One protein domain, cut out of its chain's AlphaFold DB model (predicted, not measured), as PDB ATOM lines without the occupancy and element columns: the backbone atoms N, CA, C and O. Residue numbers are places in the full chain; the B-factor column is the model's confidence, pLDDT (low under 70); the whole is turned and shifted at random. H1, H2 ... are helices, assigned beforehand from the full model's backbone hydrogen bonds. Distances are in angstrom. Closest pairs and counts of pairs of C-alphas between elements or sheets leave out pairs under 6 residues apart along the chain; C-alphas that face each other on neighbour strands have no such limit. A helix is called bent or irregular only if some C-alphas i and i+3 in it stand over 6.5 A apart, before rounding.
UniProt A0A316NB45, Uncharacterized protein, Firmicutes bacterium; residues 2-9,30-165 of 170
ATOM      1  N   PHE A   2      58.753 -14.796  25.826       47.25
ATOM      2  CA  PHE A   2      59.309 -13.502  26.312       47.25
ATOM      3  C   PHE A   2      60.837 -13.481  26.543       47.25
ATOM      4  O   PHE A   2      61.497 -12.483  26.277       47.25
ATOM      5  N   ILE A   3      61.417 -14.594  26.998       52.44
ATOM      6  CA  ILE A   3      62.867 -14.711  27.235       52.44
ATOM      7  C   ILE A   3      63.657 -14.762  25.918       52.44
ATOM      8  O   ILE A   3      64.757 -14.227  25.835       52.44
ATOM      9  N   GLU A   4      63.095 -15.376  24.878       56.22
ATOM     10  CA  GLU A   4      63.717 -15.402  23.548       56.22
ATOM     11  C   GLU A   4      63.674 -14.023  22.900       56.22
ATOM     12  O   GLU A   4      64.670 -13.591  22.331       56.22
ATOM     13  N   VAL A   5      62.576 -13.282  23.088       59.12
ATOM     14  CA  VAL A   5      62.472 -11.888  22.636       59.12
ATOM     15  C   VAL A   5      63.569 -11.027  23.267       59.12
ATOM     16  O   VAL A   5      64.206 -10.248  22.569       59.12
ATOM     17  N   LEU A   6      63.866 -11.203  24.558       56.09
ATOM     18  CA  LEU A   6      64.958 -10.467  25.208       56.09
ATOM     19  C   LEU A   6      66.329 -10.825  24.627       56.09
ATOM     20  O   LEU A   6      67.129  -9.924  24.407       56.09
ATOM     21  N   LYS A   7      66.594 -12.096  24.304       57.75
ATOM     22  CA  LYS A   7      67.844 -12.480  23.619       57.75
ATOM     23  C   LYS A   7      67.985 -11.799  22.250       57.75
ATOM     24  O   LYS A   7      69.081 -11.375  21.905       57.75
ATOM     25  N   ILE A   8      66.880 -11.625  21.524       60.09
ATOM     26  CA  ILE A   8      66.844 -10.928  20.227       60.09
ATOM     27  C   ILE A   8      67.036  -9.407  20.390       60.09
ATOM     28  O   ILE A   8      67.696  -8.761  19.573       60.09
ATOM     29  N   VAL A   9      66.510  -8.813  21.470       58.84
ATOM     30  CA  VAL A   9      66.781  -7.405  21.822       58.84
ATOM     31  C   VAL A   9      68.272  -7.196  22.108       58.84
ATOM     32  O   VAL A   9      68.833  -6.186  21.698       58.84
ATOM     33  N   PHE A  30      35.700 -13.143  29.666       83.81
ATOM     34  CA  PHE A  30      36.273 -12.238  30.663       83.81
ATOM     35  C   PHE A  30      37.355 -12.911  31.527       83.81
ATOM     36  O   PHE A  30      38.426 -12.356  31.768       83.81
ATOM     37  N   LYS A  31      37.123 -14.166  31.933       85.69
ATOM     38  CA  LYS A  31      38.097 -14.966  32.693       85.69
ATOM     39  C   LYS A  31      39.375 -15.236  31.891       85.69
ATOM     40  O   LYS A  31      40.465 -15.242  32.467       85.69
ATOM     41  N   GLY A  32      39.250 -15.460  30.582       85.81
ATOM     42  CA  GLY A  32      40.385 -15.616  29.674       85.81
ATOM     43  C   GLY A  32      41.220 -14.341  29.600       85.81
ATOM     44  O   GLY A  32      42.432 -14.389  29.817       85.81
ATOM     45  N   LEU A  33      40.558 -13.198  29.413       86.25
ATOM     46  CA  LEU A  33      41.194 -11.881  29.390       86.25
ATOM     47  C   LEU A  33      41.933 -11.573  30.703       86.25
ATOM     48  O   LEU A  33      43.100 -11.176  30.688       86.25
ATOM     49  N   PHE A  34      41.290 -11.826  31.845       87.38
ATOM     50  CA  PHE A  34      41.887 -11.625  33.166       87.38
ATOM     51  C   PHE A  34      43.161 -12.458  33.348       87.38
ATOM     52  O   PHE A  34      44.199 -11.959  33.790       87.38
ATOM     53  N   ARG A  35      43.111 -13.742  32.966       87.19
ATOM     54  CA  ARG A  35      44.284 -14.623  33.005       87.19
ATOM     55  C   ARG A  35      45.391 -14.086  32.111       87.19
ATOM     56  O   ARG A  35      46.519 -14.004  32.586       87.19
ATOM     57  N   GLN A  36      45.080 -13.709  30.871       87.19
ATOM     58  CA  GLN A  36      46.048 -13.184  29.905       87.19
ATOM     59  C   GLN A  36      46.787 -11.962  30.460       87.19
ATOM     60  O   GLN A  36      48.018 -11.960  30.503       87.19
ATOM     61  N   ARG A  37      46.051 -10.975  30.982       88.75
ATOM     62  CA  ARG A  37      46.633  -9.761  31.574       88.75
ATOM     63  C   ARG A  37      47.491 -10.059  32.794       88.75
ATOM     64  O   ARG A  37      48.611  -9.563  32.886       88.75
ATOM     65  N   LYS A  38      47.047 -10.975  33.657       88.19
ATOM     66  CA  LYS A  38      47.866 -11.477  34.764       88.19
ATOM     67  C   LYS A  38      49.167 -12.139  34.278       88.19
ATOM     68  O   LYS A  38      50.204 -11.942  34.911       88.19
ATOM     69  N   LYS A  39      49.148 -12.912  33.176       88.25
ATOM     70  CA  LYS A  39      50.368 -13.528  32.603       88.25
ATOM     71  C   LYS A  39      51.340 -12.452  32.115       88.25
ATOM     72  O   LYS A  39      52.533 -12.567  32.372       88.25
ATOM     73  N   TRP A  40      50.833 -11.416  31.447       88.38
ATOM     74  CA  TRP A  40      51.649 -10.315  30.924       88.38
ATOM     75  C   TRP A  40      52.305  -9.515  32.046       88.38
ATOM     76  O   TRP A  40      53.514  -9.307  32.018       88.38
ATOM     77  N   ALA A  41      51.533  -9.171  33.078       87.31
ATOM     78  CA  ALA A  41      52.037  -8.474  34.253       87.31
ATOM     79  C   ALA A  41      53.150  -9.260  34.970       87.31
ATOM     80  O   ALA A  41      54.205  -8.708  35.281       87.31
ATOM     81  N   ARG A  42      52.967 -10.575  35.163       86.62
ATOM     82  CA  ARG A  42      54.026 -11.450  35.698       86.62
ATOM     83  C   ARG A  42      55.253 -11.498  34.787       86.62
ATOM     84  O   ARG A  42      56.368 -11.339  35.269       86.62
ATOM     85  N   GLY A  43      55.046 -11.694  33.484       87.06
ATOM     86  CA  GLY A  43      56.125 -11.794  32.498       87.06
ATOM     87  C   GLY A  43      56.986 -10.533  32.425       87.06
ATOM     88  O   GLY A  43      58.202 -10.634  32.293       87.06
ATOM     89  N   MET A  44      56.373  -9.359  32.590       87.75
ATOM     90  CA  MET A  44      57.082  -8.084  32.684       87.75
ATOM     91  C   MET A  44      58.035  -8.058  33.889       87.75
ATOM     92  O   MET A  44      59.218  -7.777  33.726       87.75
ATOM     93  N   ILE A  45      57.562  -8.416  35.087       86.50
ATOM     94  CA  ILE A  45      58.407  -8.456  36.297       86.50
ATOM     95  C   ILE A  45      59.482  -9.550  36.195       86.50
ATOM     96  O   ILE A  45      60.628  -9.325  36.582       86.50
ATOM     97  N   GLU A  46      59.151 -10.714  35.634       86.00
ATOM     98  CA  GLU A  46      60.109 -11.799  35.387       86.00
ATOM     99  C   GLU A  46      61.236 -11.352  34.439       86.00
ATOM    100  O   GLU A  46      62.408 -11.649  34.685       86.00
ATOM    101  N   ALA A  47      60.899 -10.600  33.387       83.62
ATOM    102  CA  ALA A  47      61.869 -10.015  32.468       83.62
ATOM    103  C   ALA A  47      62.837  -9.067  33.189       83.62
ATOM    104  O   ALA A  47      64.047  -9.184  33.004       83.62
ATOM    105  N   PHE A  48      62.330  -8.191  34.060       83.31
ATOM    106  CA  PHE A  48      63.176  -7.303  34.864       83.31
ATOM    107  C   PHE A  48      64.081  -8.047  35.844       83.31
ATOM    108  O   PHE A  48      65.238  -7.674  36.000       83.31
ATOM    109  N   LYS A  49      63.581  -9.106  36.489       82.12
ATOM    110  CA  LYS A  49      64.390  -9.917  37.412       82.12
ATOM    111  C   LYS A  49      65.532 -10.640  36.698       82.12
ATOM    112  O   LYS A  49      66.607 -10.796  37.266       82.12
ATOM    113  N   LYS A  50      65.294 -11.113  35.472       82.19
ATOM    114  CA  LYS A  50      66.274 -11.888  34.695       82.19
ATOM    115  C   LYS A  50      67.285 -11.024  33.954       82.19
ATOM    116  O   LYS A  50      68.387 -11.490  33.685       82.19
ATOM    117  N   VAL A  51      66.907  -9.804  33.583       78.12
ATOM    118  CA  VAL A  51      67.715  -8.947  32.719       78.12
ATOM    119  C   VAL A  51      68.186  -7.718  33.495       78.12
ATOM    120  O   VAL A  51      67.375  -6.834  33.766       78.12
ATOM    121  N   PRO A  52      69.492  -7.600  33.809       73.44
ATOM    122  CA  PRO A  52      70.039  -6.416  34.467       73.44
ATOM    123  C   PRO A  52      70.103  -5.241  33.478       73.44
ATOM    124  O   PRO A  52      71.131  -4.967  32.859       73.44
ATOM    125  N   VAL A  53      68.979  -4.538  33.317       73.25
ATOM    126  CA  VAL A  53      68.784  -3.452  32.331       73.25
ATOM    127  C   VAL A  53      69.810  -2.326  32.492       73.25
ATOM    128  O   VAL A  53      70.302  -1.780  31.503       73.25
ATOM    129  N   LEU A  54      70.152  -1.994  33.740       69.44
ATOM    130  CA  LEU A  54      71.058  -0.893  34.077       69.44
ATOM    131  C   LEU A  54      72.521  -1.233  33.758       69.44
ATOM    132  O   LEU A  54      73.238  -0.409  33.194       69.44
ATOM    133  N   THR A  55      72.945  -2.464  34.050       67.31
ATOM    134  CA  THR A  55      74.350  -2.892  33.940       67.31
ATOM    135  C   THR A  55      74.695  -3.466  32.565       67.31
ATOM    136  O   THR A  55      75.866  -3.536  32.193       67.31
ATOM    137  N   SER A  56      73.697  -3.870  31.778       69.44
ATOM    138  CA  SER A  56      73.933  -4.493  30.477       69.44
ATOM    139  C   SER A  56      74.571  -3.526  29.475       69.44
ATOM    140  O   SER A  56      73.971  -2.523  29.089       69.44
ATOM    141  N   LYS A  57      75.793  -3.830  29.024       63.66
ATOM    142  CA  LYS A  57      76.507  -3.053  27.992       63.66
ATOM    143  C   LYS A  57      76.040  -3.360  26.566       63.66
ATOM    144  O   LYS A  57      76.255  -2.546  25.680       63.66
ATOM    145  N   GLN A  58      75.384  -4.502  26.353       68.19
ATOM    146  CA  GLN A  58      74.939  -4.956  25.029       68.19
ATOM    147  C   GLN A  58      73.611  -4.324  24.582       68.19
ATOM    148  O   GLN A  58      73.265  -4.393  23.409       68.19
ATOM    149  N   MET A  59      72.861  -3.687  25.489       69.19
ATOM    150  CA  MET A  59      71.576  -3.071  25.151       69.19
ATOM    151  C   MET A  59      71.725  -1.627  24.667       69.19
ATOM    152  O   MET A  59      72.247  -0.772  25.389       69.19
ATOM    153  N   ASN A  60      71.144  -1.332  23.500       76.50
ATOM    154  CA  ASN A  60      70.981   0.033  23.002       76.50
ATOM    155  C   ASN A  60      70.224   0.923  24.005       76.50
ATOM    156  O   ASN A  60      69.264   0.494  24.651       76.50
ATOM    157  N   TRP A  61      70.614   2.201  24.085       79.00
ATOM    158  CA  TRP A  61      70.042   3.164  25.038       79.00
ATOM    159  C   TRP A  61      68.521   3.325  24.892       79.00
ATOM    160  O   TRP A  61      67.801   3.341  25.888       79.00
ATOM    161  N   LYS A  62      68.010   3.315  23.652       79.75
ATOM    162  CA  LYS A  62      66.565   3.349  23.356       79.75
ATOM    163  C   LYS A  62      65.817   2.166  23.988       79.75
ATOM    164  O   LYS A  62      64.794   2.362  24.636       79.75
ATOM    165  N   SER A  63      66.349   0.950  23.864       78.56
ATOM    166  CA  SER A  63      65.746  -0.262  24.435       78.56
ATOM    167  C   SER A  63      65.780  -0.259  25.963       78.56
ATOM    168  O   SER A  63      64.824  -0.706  26.594       78.56
ATOM    169  N   LYS A  64      66.844   0.288  26.571       81.50
ATOM    170  CA  LYS A  64      66.923   0.472  28.029       81.50
ATOM    171  C   LYS A  64      65.843   1.415  28.539       81.50
ATOM    172  O   LYS A  64      65.178   1.086  29.514       81.50
ATOM    173  N   ILE A  65      65.656   2.552  27.868       84.06
ATOM    174  CA  ILE A  65      64.617   3.526  28.213       84.06
ATOM    175  C   ILE A  65      63.233   2.876  28.113       84.06
ATOM    176  O   ILE A  65      62.464   2.944  29.066       84.06
ATOM    177  N   LEU A  66      62.934   2.186  27.007       82.06
ATOM    178  CA  LEU A  66      61.653   1.495  26.827       82.06
ATOM    179  C   LEU A  66      61.411   0.428  27.896       82.06
ATOM    180  O   LEU A  66      60.308   0.343  28.435       82.06
ATOM    181  N   MET A  67      62.430  -0.365  28.238       82.12
ATOM    182  CA  MET A  67      62.324  -1.271  29.376       82.12
ATOM    183  C   MET A  67      62.038  -0.481  30.645       82.12
ATOM    184  O   MET A  67      61.040  -0.770  31.275       82.12
ATOM    185  N   LEU A  68      62.811   0.547  30.989       84.69
ATOM    186  CA  LEU A  68      62.626   1.294  32.235       84.69
ATOM    187  C   LEU A  68      61.232   1.931  32.360       84.69
ATOM    188  O   LEU A  68      60.640   1.878  33.434       84.69
ATOM    189  N   PHE A  69      60.656   2.433  31.263       85.56
ATOM    190  CA  PHE A  69      59.272   2.917  31.238       85.56
ATOM    191  C   PHE A  69      58.253   1.848  31.665       85.56
ATOM    192  O   PHE A  69      57.251   2.190  32.287       85.56
ATOM    193  N   ASN A  70      58.517   0.557  31.425       85.62
ATOM    194  CA  ASN A  70      57.627  -0.509  31.888       85.62
ATOM    195  C   ASN A  70      57.544  -0.607  33.422       85.62
ATOM    196  O   ASN A  70      56.545  -1.098  33.944       85.62
ATOM    197  N   VAL A  71      58.544  -0.107  34.161       84.88
ATOM    198  CA  VAL A  71      58.496  -0.040  35.634       84.88
ATOM    199  C   VAL A  71      57.417   0.930  36.117       84.88
ATOM    200  O   VAL A  71      56.944   0.787  37.238       84.88
ATOM    201  N   LEU A  72      56.986   1.887  35.288       85.94
ATOM    202  CA  LEU A  72      55.935   2.837  35.653       85.94
ATOM    203  C   LEU A  72      54.531   2.215  35.603       85.94
ATOM    204  O   LEU A  72      53.643   2.689  36.308       85.94
ATOM    205  N   PHE A  73      54.318   1.137  34.838       86.50
ATOM    206  CA  PHE A  73      52.985   0.538  34.677       86.50
ATOM    207  C   PHE A  73      52.343   0.058  35.991       86.50
ATOM    208  O   PHE A  73      51.191   0.414  36.223       86.50
ATOM    209  N   PRO A  74      53.047  -0.645  36.903       86.88
ATOM    210  CA  PRO A  74      52.495  -0.996  38.211       86.88
ATOM    211  C   PRO A  74      52.022   0.208  39.033       86.88
ATOM    212  O   PRO A  74      51.005   0.115  39.718       86.88
ATOM    213  N   PHE A  75      52.732   1.339  38.955       85.44
ATOM    214  CA  PHE A  75      52.345   2.564  39.658       85.44
ATOM    215  C   PHE A  75      51.109   3.204  39.030       85.44
ATOM    216  O   PHE A  75      50.233   3.656  39.760       85.44
ATOM    217  N   VAL A  76      51.007   3.199  37.698       84.75
ATOM    218  CA  VAL A  76      49.816   3.679  36.981       84.75
ATOM    219  C   VAL A  76      48.595   2.817  37.314       84.75
ATOM    220  O   VAL A  76      47.543   3.363  37.632       84.75
ATOM    221  N   ASP A  77      48.738   1.487  37.317       86.50
ATOM    222  CA  ASP A  77      47.651   0.556  37.653       86.50
ATOM    223  C   ASP A  77      47.167   0.747  39.108       86.50
ATOM    224  O   ASP A  77      45.963   0.749  39.373       86.50
ATOM    225  N   LEU A  78      48.093   0.958  40.054       85.56
ATOM    226  CA  LEU A  78      47.777   1.275  41.455       85.56
ATOM    227  C   LEU A  78      47.102   2.639  41.606       85.56
ATOM    228  O   LEU A  78      46.095   2.755  42.304       85.56
ATOM    229  N   ALA A  79      47.641   3.662  40.945       83.44
ATOM    230  CA  ALA A  79      47.084   5.005  40.947       83.44
ATOM    231  C   ALA A  79      45.647   5.003  40.412       83.44
ATOM    232  O   ALA A  79      44.768   5.622  41.007       83.44
ATOM    233  N   LEU A  80      45.386   4.249  39.343       83.44
ATOM    234  CA  LEU A  80      44.056   4.116  38.764       83.44
ATOM    235  C   LEU A  80      43.084   3.411  39.722       83.44
ATOM    236  O   LEU A  80      41.941   3.836  39.848       83.44
ATOM    237  N   LEU A  81      43.525   2.374  40.438       85.62
ATOM    238  CA  LEU A  81      42.671   1.660  41.391       85.62
ATOM    239  C   LEU A  81      42.405   2.411  42.693       85.62
ATOM    240  O   LEU A  81      41.368   2.178  43.303       85.62
ATOM    241  N   ILE A  82      43.322   3.269  43.136       84.12
ATOM    242  CA  ILE A  82      43.206   3.978  44.414       84.12
ATOM    243  C   ILE A  82      42.652   5.387  44.196       84.12
ATOM    244  O   ILE A  82      41.623   5.733  44.770       84.12
ATOM    245  N   PHE A  83      43.288   6.200  43.351       81.12
ATOM    246  CA  PHE A  83      42.927   7.614  43.220       81.12
ATOM    247  C   PHE A  83      41.601   7.830  42.495       81.12
ATOM    248  O   PHE A  83      40.882   8.749  42.865       81.12
ATOM    249  N   VAL A  84      41.231   6.986  41.525       82.19
ATOM    250  CA  VAL A  84      39.944   7.134  40.822       82.19
ATOM    251  C   VAL A  84      38.746   6.960  41.763       82.19
ATOM    252  O   VAL A  84      37.934   7.883  41.830       82.19
ATOM    253  N   PRO A  85      38.602   5.858  42.529       82.06
ATOM    254  CA  PRO A  85      37.472   5.725  43.446       82.06
ATOM    255  C   PRO A  85      37.548   6.710  44.613       82.06
ATOM    256  O   PRO A  85      36.520   7.258  44.996       82.06
ATOM    257  N   VAL A  86      38.743   6.984  45.150       83.25
ATOM    258  CA  VAL A  86      38.916   7.967  46.233       83.25
ATOM    259  C   VAL A  86      38.493   9.362  45.770       83.25
ATOM    260  O   VAL A  86      37.702  10.015  46.445       83.25
ATOM    261  N   GLY A  87      38.943   9.800  44.595       80.75
ATOM    262  CA  GLY A  87      38.556  11.084  44.018       80.75
ATOM    263  C   GLY A  87      37.068  11.176  43.700       80.75
ATOM    264  O   GLY A  87      36.461  12.220  43.928       80.75
ATOM    265  N   LEU A  88      36.459  10.079  43.241       80.94
ATOM    266  CA  LEU A  88      35.019  10.029  42.989       80.94
ATOM    267  C   LEU A  88      34.209  10.151  44.289       80.94
ATOM    268  O   LEU A  88      33.240  10.904  44.329       80.94
ATOM    269  N   LEU A  89      34.624   9.467  45.362       82.75
ATOM    270  CA  LEU A  89      33.994   9.591  46.679       82.75
ATOM    271  C   LEU A  89      34.085  11.032  47.189       82.75
ATOM    272  O   LEU A  89      33.075  11.613  47.574       82.75
ATOM    273  N   PHE A  90      35.265  11.644  47.128       80.75
ATOM    274  CA  PHE A  90      35.455  13.025  47.566       80.75
ATOM    275  C   PHE A  90      34.630  14.047  46.764       80.75
ATOM    276  O   PHE A  90      34.074  14.972  47.357       80.75
ATOM    277  N   LEU A  91      34.493  13.856  45.445       78.38
ATOM    278  CA  LEU A  91      33.609  14.668  44.598       78.38
ATOM    279  C   LEU A  91      32.145  14.593  45.054       78.38
ATOM    280  O   LEU A  91      31.458  15.611  45.060       78.38
ATOM    281  N   ILE A  92      31.679  13.411  45.466       78.25
ATOM    282  CA  ILE A  92      30.308  13.200  45.955       78.25
ATOM    283  C   ILE A  92      30.105  13.846  47.333       78.25
ATOM    284  O   ILE A  92      29.062  14.445  47.581       78.25
ATOM    285  N   PHE A  93      31.098  13.766  48.224       78.62
ATOM    286  CA  PHE A  93      31.020  14.322  49.582       78.62
ATOM    287  C   PHE A  93      31.336  15.827  49.671       78.62
ATOM    288  O   PHE A  93      31.397  16.377  50.769       78.62
ATOM    289  N   GLY A  94      31.527  16.507  48.534       69.94
ATOM    290  CA  GLY A  94      31.643  17.968  48.455       69.94
ATOM    291  C   GLY A  94      32.910  18.559  49.080       69.94
ATOM    292  O   GLY A  94      33.030  19.777  49.187       69.94
ATOM    293  N   ASN A  95      33.866  17.721  49.482       69.44
ATOM    294  CA  ASN A  95      35.110  18.145  50.111       69.44
ATOM    295  C   ASN A  95      36.291  17.679  49.259       69.44
ATOM    296  O   ASN A  95      36.376  16.505  48.918       69.44
ATOM    297  N   SER A  96      37.223  18.595  48.981       65.12
ATOM    298  CA  SER A  96      38.425  18.458  48.134       65.12
ATOM    299  C   SER A  96      38.263  18.798  46.644       65.12
ATOM    300  O   SER A  96      38.282  17.951  45.751       65.12
ATOM    301  N   LEU A  97      38.269  20.106  46.364       67.12
ATOM    302  CA  LEU A  97      38.548  20.623  45.021       67.12
ATOM    303  C   LEU A  97      39.808  19.945  44.438       67.12
ATOM    304  O   LEU A  97      39.763  19.383  43.353       67.12
ATOM    305  N   LEU A  98      40.917  19.900  45.182       73.81
ATOM    306  CA  LEU A  98      42.218  19.494  44.634       73.81
ATOM    307  C   LEU A  98      42.305  18.005  44.226       73.81
ATOM    308  O   LEU A  98      42.807  17.704  43.147       73.81
ATOM    309  N   ILE A  99      41.776  17.075  45.030       76.00
ATOM    310  CA  ILE A  99      41.814  15.627  44.720       76.00
ATOM    311  C   ILE A  99      40.828  15.287  43.591       76.00
ATOM    312  O   ILE A  99      41.153  14.488  42.706       76.00
ATOM    313  N   GLY A 100      39.659  15.938  43.568       74.12
ATOM    314  CA  GLY A 100      38.702  15.828  42.467       74.12
ATOM    315  C   GLY A 100      39.293  16.299  41.133       74.12
ATOM    316  O   GLY A 100      39.236  15.564  40.145       74.12
ATOM    317  N   TRP A 101      39.946  17.470  41.113       79.44
ATOM    318  CA  TRP A 101      40.608  18.004  39.912       79.44
ATOM    319  C   TRP A 101      41.743  17.106  39.415       79.44
ATOM    320  O   TRP A 101      41.835  16.851  38.215       79.44
ATOM    321  N   LEU A 102      42.575  16.575  40.319       79.94
ATOM    322  CA  LEU A 102      43.636  15.633  39.949       79.94
ATOM    323  C   LEU A 102      43.071  14.350  39.329       79.94
ATOM    324  O   LEU A 102      43.599  13.856  38.335       79.94
ATOM    325  N   THR A 103      41.966  13.837  39.869       81.62
ATOM    326  CA  THR A 103      41.314  12.629  39.347       81.62
ATOM    327  C   THR A 103      40.725  12.864  37.958       81.62
ATOM    328  O   THR A 103      40.941  12.059  37.050       81.62
ATOM    329  N   LEU A 104      40.052  14.003  37.753       81.00
ATOM    330  CA  LEU A 104      39.563  14.421  36.437       81.00
ATOM    331  C   LEU A 104      40.706  14.569  35.428       81.00
ATOM    332  O   LEU A 104      40.573  14.134  34.286       81.00
ATOM    333  N   PHE A 105      41.843  15.124  35.853       83.69
ATOM    334  CA  PHE A 105      43.017  15.269  35.000       83.69
ATOM    335  C   PHE A 105      43.595  13.912  34.569       83.69
ATOM    336  O   PHE A 105      43.895  13.720  33.391       83.69
ATOM    337  N   VAL A 106      43.679  12.934  35.478       82.06
ATOM    338  CA  VAL A 106      44.121  11.564  35.152       82.06
ATOM    339  C   VAL A 106      43.177  10.898  34.147       82.06
ATOM    340  O   VAL A 106      43.635  10.313  33.163       82.06
ATOM    341  N   VAL A 107      41.862  11.022  34.351       82.38
ATOM    342  CA  VAL A 107      40.858  10.487  33.419       82.38
ATOM    343  C   VAL A 107      40.975  11.159  32.047       82.38
ATOM    344  O   VAL A 107      40.953  10.470  31.025       82.38
ATOM    345  N   LEU A 108      41.170  12.480  32.008       85.00
ATOM    346  CA  LEU A 108      41.353  13.239  30.771       85.00
ATOM    347  C   LEU A 108      42.596  12.787  29.995       85.00
ATOM    348  O   LEU A 108      42.514  12.551  28.789       85.00
ATOM    349  N   LEU A 109      43.732  12.609  30.673       83.56
ATOM    350  CA  LEU A 109      44.947  12.084  30.043       83.56
ATOM    351  C   LEU A 109      44.730  10.669  29.488       83.56
ATOM    352  O   LEU A 109      45.151  10.380  28.367       83.56
ATOM    353  N   GLY A 110      44.026   9.804  30.225       81.25
ATOM    354  CA  GLY A 110      43.653   8.467  29.757       81.25
ATOM    355  C   GLY A 110      42.776   8.494  28.500       81.25
ATOM    356  O   GLY A 110      43.011   7.723  27.565       81.25
ATOM    357  N   LEU A 111      41.816   9.423  28.437       82.81
ATOM    358  CA  LEU A 111      40.968   9.645  27.261       82.81
ATOM    359  C   LEU A 111      41.786  10.082  26.048       82.81
ATOM    360  O   LEU A 111      41.631   9.499  24.975       82.81
ATOM    361  N   ILE A 112      42.692  11.048  26.216       85.00
ATOM    362  CA  ILE A 112      43.570  11.517  25.136       85.00
ATOM    363  C   ILE A 112      44.433  10.364  24.609       85.00
ATOM    364  O   ILE A 112      44.504  10.157  23.399       85.00
ATOM    365  N   LEU A 113      45.043   9.572  25.495       83.38
ATOM    366  CA  LEU A 113      45.853   8.415  25.098       83.38
ATOM    367  C   LEU A 113      45.040   7.394  24.297       83.38
ATOM    368  O   LEU A 113      45.489   6.931  23.248       83.38
ATOM    369  N   CYS A 114      43.827   7.074  24.747       82.75
ATOM    370  CA  CYS A 114      42.954   6.153  24.028       82.75
ATOM    371  C   CYS A 114      42.510   6.716  22.673       82.75
ATOM    372  O   CYS A 114      42.486   5.975  21.694       82.75
ATOM    373  N   LEU A 115      42.220   8.018  22.586       84.12
ATOM    374  CA  LEU A 115      41.891   8.684  21.323       84.12
ATOM    375  C   LEU A 115      43.052   8.607  20.334       84.12
ATOM    376  O   LEU A 115      42.845   8.262  19.174       84.12
ATOM    377  N   VAL A 116      44.282   8.860  20.788       86.19
ATOM    378  CA  VAL A 116      45.478   8.721  19.947       86.19
ATOM    379  C   VAL A 116      45.606   7.286  19.430       86.19
ATOM    380  O   VAL A 116      45.844   7.093  18.239       86.19
ATOM    381  N   ILE A 117      45.408   6.280  20.288       82.44
ATOM    382  CA  ILE A 117      45.463   4.864  19.894       82.44
ATOM    383  C   ILE A 117      44.384   4.534  18.855       82.44
ATOM    384  O   ILE A 117      44.682   3.877  17.859       82.44
ATOM    385  N   GLU A 118      43.152   5.011  19.036       81.75
ATOM    386  CA  GLU A 118      42.070   4.791  18.070       81.75
ATOM    387  C   GLU A 118      42.336   5.482  16.732       81.75
ATOM    388  O   GLU A 118      42.147   4.865  15.685       81.75
ATOM    389  N   VAL A 119      42.835   6.721  16.738       84.06
ATOM    390  CA  VAL A 119      43.224   7.432  15.509       84.06
ATOM    391  C   VAL A 119      44.323   6.662  14.778       84.06
ATOM    392  O   VAL A 119      44.238   6.462  13.566       84.06
ATOM    393  N   ARG A 120      45.329   6.163  15.507       82.69
ATOM    394  CA  ARG A 120      46.384   5.320  14.927       82.69
ATOM    395  C   ARG A 120      45.827   4.019  14.359       82.69
ATOM    396  O   ARG A 120      46.207   3.660  13.249       82.69
ATOM    397  N   ARG A 121      44.898   3.358  15.057       77.81
ATOM    398  CA  ARG A 121      44.220   2.151  14.556       77.81
ATOM    399  C   ARG A 121      43.471   2.438  13.258       77.81
ATOM    400  O   ARG A 121      43.602   1.681  12.305       77.81
ATOM    401  N   CYS A 122      42.701   3.523  13.213       79.06
ATOM    402  CA  CYS A 122      41.946   3.916  12.026       79.06
ATOM    403  C   CYS A 122      42.865   4.215  10.836       79.06
ATOM    404  O   CYS A 122      42.580   3.766   9.729       79.06
ATOM    405  N   ASN A 123      43.977   4.919  11.064       80.19
ATOM    406  CA  ASN A 123      44.957   5.202  10.015       80.19
ATOM    407  C   ASN A 123      45.624   3.921   9.498       80.19
ATOM    408  O   ASN A 123      45.686   3.733   8.288       80.19
ATOM    409  N   ALA A 124      46.045   3.025  10.398       76.69
ATOM    410  CA  ALA A 124      46.648   1.748  10.022       76.69
ATOM    411  C   ALA A 124      45.666   0.863   9.237       76.69
ATOM    412  O   ALA A 124      46.022   0.316   8.206       76.69
ATOM    413  N   LEU A 125      44.399   0.770   9.657       75.06
ATOM    414  CA  LEU A 125      43.387  -0.022   8.943       75.06
ATOM    415  C   LEU A 125      43.027   0.568   7.571       75.06
ATOM    416  O   LEU A 125      42.760  -0.187   6.637       75.06
ATOM    417  N   ARG A 126      43.043   1.901   7.429       73.56
ATOM    418  CA  ARG A 126      42.801   2.576   6.145       73.56
ATOM    419  C   ARG A 126      43.884   2.252   5.111       73.56
ATOM    420  O   ARG A 126      43.563   2.183   3.933       73.56
ATOM    421  N   GLN A 127      45.127   2.021   5.536       71.25
ATOM    422  CA  GLN A 127      46.222   1.626   4.639       71.25
ATOM    423  C   GLN A 127      46.087   0.194   4.091       71.25
ATOM    424  O   GLN A 127      46.817  -0.178   3.183       71.25
ATOM    425  N   VAL A 128      45.171  -0.612   4.636       70.75
ATOM    426  CA  VAL A 128      45.128  -2.078   4.446       70.75
ATOM    427  C   VAL A 128      43.822  -2.501   3.772       70.75
ATOM    428  O   VAL A 128      43.490  -3.680   3.729       70.75
ATOM    429  N   GLU A 129      43.036  -1.524   3.302       67.50
ATOM    430  CA  GLU A 129      41.732  -1.704   2.643       67.50
ATOM    431  C   GLU A 129      40.743  -2.606   3.416       67.50
ATOM    432  O   GLU A 129      39.759  -3.110   2.876       67.50
ATOM    433  N   CYS A 130      40.958  -2.787   4.722       64.38
ATOM    434  CA  CYS A 130      40.089  -3.591   5.566       64.38
ATOM    435  C   CYS A 130      38.830  -2.797   5.935       64.38
ATOM    436  O   CYS A 130      38.904  -1.642   6.361       64.38
ATOM    437  N   LYS A 131      37.653  -3.426   5.824       59.06
ATOM    438  CA  LYS A 131      36.379  -2.823   6.248       59.06
ATOM    439  C   LYS A 131      36.431  -2.495   7.744       59.06
ATOM    440  O   LYS A 131      36.484  -3.397   8.576       59.06
ATOM    441  N   LEU A 132      36.388  -1.204   8.087       60.69
ATOM    442  CA  LEU A 132      36.260  -0.767   9.478       60.69
ATOM    443  C   LEU A 132      34.872  -1.138  10.009       60.69
ATOM    444  O   LEU A 132      33.856  -0.611   9.554       60.69
ATOM    445  N   GLU A 133      34.837  -1.983  11.034       62.50
ATOM    446  CA  GLU A 133      33.648  -2.160  11.857       62.50
ATOM    447  C   GLU A 133      33.372  -0.843  12.607       62.50
ATOM    448  O   GLU A 133      34.214  -0.344  13.362       62.50
ATOM    449  N   ARG A 134      32.211  -0.222  12.358       60.78
ATOM    450  CA  ARG A 134      31.819   1.030  13.020       60.78
ATOM    451  C   ARG A 134      31.567   0.754  14.499       60.78
ATOM    452  O   ARG A 134      30.517   0.239  14.869       60.78
ATOM    453  N   ARG A 135      32.510   1.137  15.358       65.56
ATOM    454  CA  ARG A 135      32.278   1.149  16.805       65.56
ATOM    455  C   ARG A 135      31.499   2.397  17.202       65.56
ATOM    456  O   ARG A 135      31.810   3.498  16.760       65.56
ATOM    457  N   SER A 136      30.489   2.215  18.049       75.50
ATOM    458  CA  SER A 136      29.742   3.325  18.641       75.50
ATOM    459  C   SER A 136      30.646   4.151  19.563       75.50
ATOM    460  O   SER A 136      31.451   3.591  20.309       75.50
ATOM    461  N   PHE A 137      30.475   5.475  19.555       74.75
ATOM    462  CA  PHE A 137      31.175   6.389  20.464       74.75
ATOM    463  C   PHE A 137      30.979   5.997  21.938       74.75
ATOM    464  O   PHE A 137      31.923   6.022  22.723       74.75
ATOM    465  N   PHE A 138      29.780   5.531  22.301       74.56
ATOM    466  CA  PHE A 138      29.491   5.055  23.656       74.56
ATOM    467  C   PHE A 138      30.261   3.783  24.016       74.56
ATOM    468  O   PHE A 138      30.734   3.653  25.142       74.56
ATOM    469  N   ALA A 139      30.444   2.865  23.061       77.69
ATOM    470  CA  ALA A 139      31.251   1.668  23.279       77.69
ATOM    471  C   ALA A 139      32.727   2.029  23.497       77.69
ATOM    472  O   ALA A 139      33.392   1.419  24.333       77.69
ATOM    473  N   PHE A 140      33.224   3.051  22.794       77.38
ATOM    474  CA  PHE A 140      34.555   3.599  23.035       77.38
ATOM    475  C   PHE A 140      34.663   4.236  24.426       77.38
ATOM    476  O   PHE A 140      35.581   3.904  25.166       77.38
ATOM    477  N   LEU A 141      33.708   5.077  24.833       77.75
ATOM    478  CA  LEU A 141      33.738   5.716  26.154       77.75
ATOM    479  C   LEU A 141      33.690   4.690  27.299       77.75
ATOM    480  O   LEU A 141      34.479   4.774  28.242       77.75
ATOM    481  N   PHE A 142      32.812   3.689  27.190       78.88
ATOM    482  CA  PHE A 142      32.715   2.592  28.156       78.88
ATOM    483  C   PHE A 142      34.013   1.779  28.208       78.88
ATOM    484  O   PHE A 142      34.494   1.435  29.287       78.88
ATOM    485  N   TYR A 143      34.616   1.521  27.043       76.69
ATOM    486  CA  TYR A 143      35.924   0.889  26.953       76.69
ATOM    487  C   TYR A 143      36.987   1.724  27.673       76.69
ATOM    488  O   TYR A 143      37.675   1.198  28.532       76.69
ATOM    489  N   VAL A 144      37.101   3.028  27.426       72.06
ATOM    490  CA  VAL A 144      38.168   3.827  28.050       72.06
ATOM    491  C   VAL A 144      38.043   3.892  29.574       72.06
ATOM    492  O   VAL A 144      39.041   3.717  30.275       72.06
ATOM    493  N   LEU A 145      36.836   4.115  30.097       74.06
ATOM    494  CA  LEU A 145      36.642   4.347  31.529       74.06
ATOM    495  C   LEU A 145      36.644   3.054  32.349       74.06
ATOM    496  O   LEU A 145      37.294   2.978  33.390       74.06
ATOM    497  N   LEU A 146      35.930   2.025  31.890       79.69
ATOM    498  CA  LEU A 146      35.706   0.827  32.698       79.69
ATOM    499  C   LEU A 146      36.707  -0.279  32.395       79.69
ATOM    500  O   LEU A 146      37.097  -1.004  33.304       79.69
ATOM    501  N   TYR A 147      37.177  -0.406  31.154       80.31
ATOM    502  CA  TYR A 147      38.090  -1.492  30.797       80.31
ATOM    503  C   TYR A 147      39.424  -1.390  31.542       80.31
ATOM    504  O   TYR A 147      39.911  -2.393  32.062       80.31
ATOM    505  N   ALA A 148      39.996  -0.183  31.642       78.50
ATOM    506  CA  ALA A 148      41.238   0.046  32.379       78.50
ATOM    507  C   ALA A 148      41.075  -0.295  33.869       78.50
ATOM    508  O   ALA A 148      41.895  -1.021  34.432       78.50
ATOM    509  N   PHE A 149      39.967   0.138  34.477       81.62
ATOM    510  CA  PHE A 149      39.658  -0.139  35.879       81.62
ATOM    511  C   PHE A 149      39.434  -1.628  36.157       81.62
ATOM    512  O   PHE A 149      39.933  -2.159  37.143       81.62
ATOM    513  N   ILE A 150      38.737  -2.334  35.263       85.31
ATOM    514  CA  ILE A 150      38.463  -3.766  35.410       85.31
ATOM    515  C   ILE A 150      39.742  -4.609  35.251       85.31
ATOM    516  O   ILE A 150      39.876  -5.667  35.875       85.31
ATOM    517  N   LEU A 151      40.691  -4.166  34.422       85.00
ATOM    518  CA  LEU A 151      41.935  -4.892  34.172       85.00
ATOM    519  C   LEU A 151      43.043  -4.606  35.184       85.00
ATOM    520  O   LEU A 151      43.855  -5.502  35.433       85.00
ATOM    521  N   ALA A 152      43.074  -3.417  35.787       85.94
ATOM    522  CA  ALA A 152      44.097  -3.042  36.761       85.94
ATOM    523  C   ALA A 152      44.256  -4.072  37.911       85.94
ATOM    524  O   ALA A 152      45.394  -4.460  38.195       85.94
ATOM    525  N   PRO A 153      43.183  -4.653  38.499       87.31
ATOM    526  CA  PRO A 153      43.313  -5.707  39.506       87.31
ATOM    527  C   PRO A 153      44.039  -6.953  38.986       87.31
ATOM    528  O   PRO A 153      44.839  -7.557  39.701       87.31
ATOM    529  N   ALA A 154      43.796  -7.338  37.729       87.81
ATOM    530  CA  ALA A 154      44.462  -8.482  37.109       87.81
ATOM    531  C   ALA A 154      45.975  -8.256  37.005       87.81
ATOM    532  O   ALA A 154      46.762  -9.170  37.282       87.81
ATOM    533  N   CYS A 155      46.368  -7.035  36.631       87.56
ATOM    534  CA  CYS A 155      47.759  -6.618  36.515       87.56
ATOM    535  C   CYS A 155      48.450  -6.606  37.882       87.56
ATOM    536  O   CYS A 155      49.477  -7.267  38.037       87.56
ATOM    537  N   ILE A 156      47.844  -5.983  38.899       87.75
ATOM    538  CA  ILE A 156      48.397  -5.931  40.263       87.75
ATOM    539  C   ILE A 156      48.587  -7.328  40.845       87.75
ATOM    540  O   ILE A 156      49.671  -7.654  41.327       87.75
ATOM    541  N   ILE A 157      47.579  -8.201  40.738       87.69
ATOM    542  CA  ILE A 157      47.710  -9.592  41.193       87.69
ATOM    543  C   ILE A 157      48.857 -10.286  40.452       87.69
ATOM    544  O   ILE A 157      49.563 -11.106  41.043       87.69
ATOM    545  N   GLY A 158      49.047  -9.981  39.167       85.19
ATOM    546  CA  GLY A 158      50.193 -10.428  38.387       85.19
ATOM    547  C   GLY A 158      51.520  -9.964  38.985       85.19
ATOM    548  O   GLY A 158      52.337 -10.813  39.340       85.19
ATOM    549  N   TYR A 159      51.706  -8.655  39.165       87.12
ATOM    550  CA  TYR A 159      52.932  -8.077  39.724       87.12
ATOM    551  C   TYR A 159      53.245  -8.633  41.119       87.12
ATOM    552  O   TYR A 159      54.328  -9.178  41.334       87.12
ATOM    553  N   CYS A 160      52.276  -8.590  42.041       85.56
ATOM    554  CA  CYS A 160      52.433  -9.100  43.405       85.56
ATOM    555  C   CYS A 160      52.798 -10.582  43.407       85.56
ATOM    556  O   CYS A 160      53.704 -11.004  44.116       85.56
ATOM    557  N   SER A 161      52.135 -11.385  42.577       83.94
ATOM    558  CA  SER A 161      52.425 -12.813  42.529       83.94
ATOM    559  C   SER A 161      53.865 -13.136  42.131       83.94
ATOM    560  O   SER A 161      54.421 -14.104  42.644       83.94
ATOM    561  N   GLU A 162      54.440 -12.390  41.184       85.50
ATOM    562  CA  GLU A 162      55.824 -12.615  40.760       85.50
ATOM    563  C   GLU A 162      56.805 -12.066  41.800       85.50
ATOM    564  O   GLU A 162      57.855 -12.664  42.031       85.50
ATOM    565  N   LEU A 163      56.464 -10.964  42.479       82.00
ATOM    566  CA  LEU A 163      57.241 -10.426  43.600       82.00
ATOM    567  C   LEU A 163      57.328 -11.430  44.760       82.00
ATOM    568  O   LEU A 163      58.434 -11.723  45.202       82.00
ATOM    569  N   PHE A 164      56.204 -12.038  45.151       84.12
ATOM    570  CA  PHE A 164      56.123 -13.075  46.192       84.12
ATOM    571  C   PHE A 164      56.485 -14.490  45.707       84.12
ATOM    572  O   PHE A 164      56.295 -15.460  46.437       84.12
ATOM    573  N   ASN A 165      56.989 -14.628  44.476       80.75
ATOM    574  CA  ASN A 165      57.449 -15.894  43.896       80.75
ATOM    575  C   ASN A 165      56.403 -17.034  43.964       80.75
ATOM    576  O   ASN A 165      56.720 -18.207  44.178       80.75
TER     577      ASN A 165
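What this domain is: This is residues 2 to 9 and 30 to 165 of the 170 residues of an uncharacterized protein of Firmicutes bacterium (UniProt A0A316NB45). H4 and H5 meet near their ends as a V; the bent helix H6 runs from beside H5 past the first part of H4, and its arm H6b packs side by side with H2. H1 and H3 lie loosely near the last part of H2, while residues 123 to 131 and 133 to 139 stick out. The printed part has 144 residues with six named helices, H1 to H6, and no named strand: all helix, mostly crossed. It is loose, with a radius of gyration of the C-alphas of 18.4 A and spans of 52 by 45 by 33 A.

How they stand to each other: Start at H1, residues 2 to 9, which touches H2, residues 30 to 50; the closest C-alphas, of Ile 3 and Ala 47, are 7.1 A apart. H3, residues 61 to 70, is close to H2 but not clearly touching, 7.6 A from Met 44 to Asn 70 by their closest C-alphas. H4, residues 73 to 92, touches H5, residues 97 to 126, at a steep tilt of 53 degrees, closest at the C-alphas of Gly 87 and Gly 100, 5.0 A. H6, residues 137 to 163, was assigned as one helix by its hydrogen bonds but is bent, C-alphas 150 and 153 being 6.6 A apart; its arms are H6a, 137 to 150, and H6b, 153 to 163. H6a touches H5, closest at the C-alphas of Leu 111 and Val 144, 6.5 A. H6b touches H4, closest at the C-alphas of Pro 74 and Ile 156, 6.7 A. H6b touches H2 at a shallow tilt of 33 degrees, only just short of steep, closest at the C-alphas of Lys 38 and Gly 158, 4.4 A. Every O i to N i+4 pair is within hydrogen-bond range in H1, H2, H3, H5 and H6b, against 14 of 16 in H4 and 8 of 10 in H6a.

Where its parts are: Find C-alpha 2 of H1 at (59.309, -13.502, 26.312). H2 runs 30.3 A and H4 28.3 A, with a kink of 25 degrees near residue 82. From C-alpha 97 at (38.548, 20.623, 45.021), H5 runs 43.1 A. H6b ends at C-alpha 163, (57.241, -10.426, 43.600).

The domain as a whole: The C-alphas of Gln 58 and Gly 94, the two farthest apart, are 54.3 A apart. Residues 10 to 29 are not printed; C-alphas 9 and 30 are 32.1 A apart across the cut. Of the links printed whole, none is long. pLDDT is under 70 at residues 2 to 9, 54 to 59, 94 to 97 and 129 to 135.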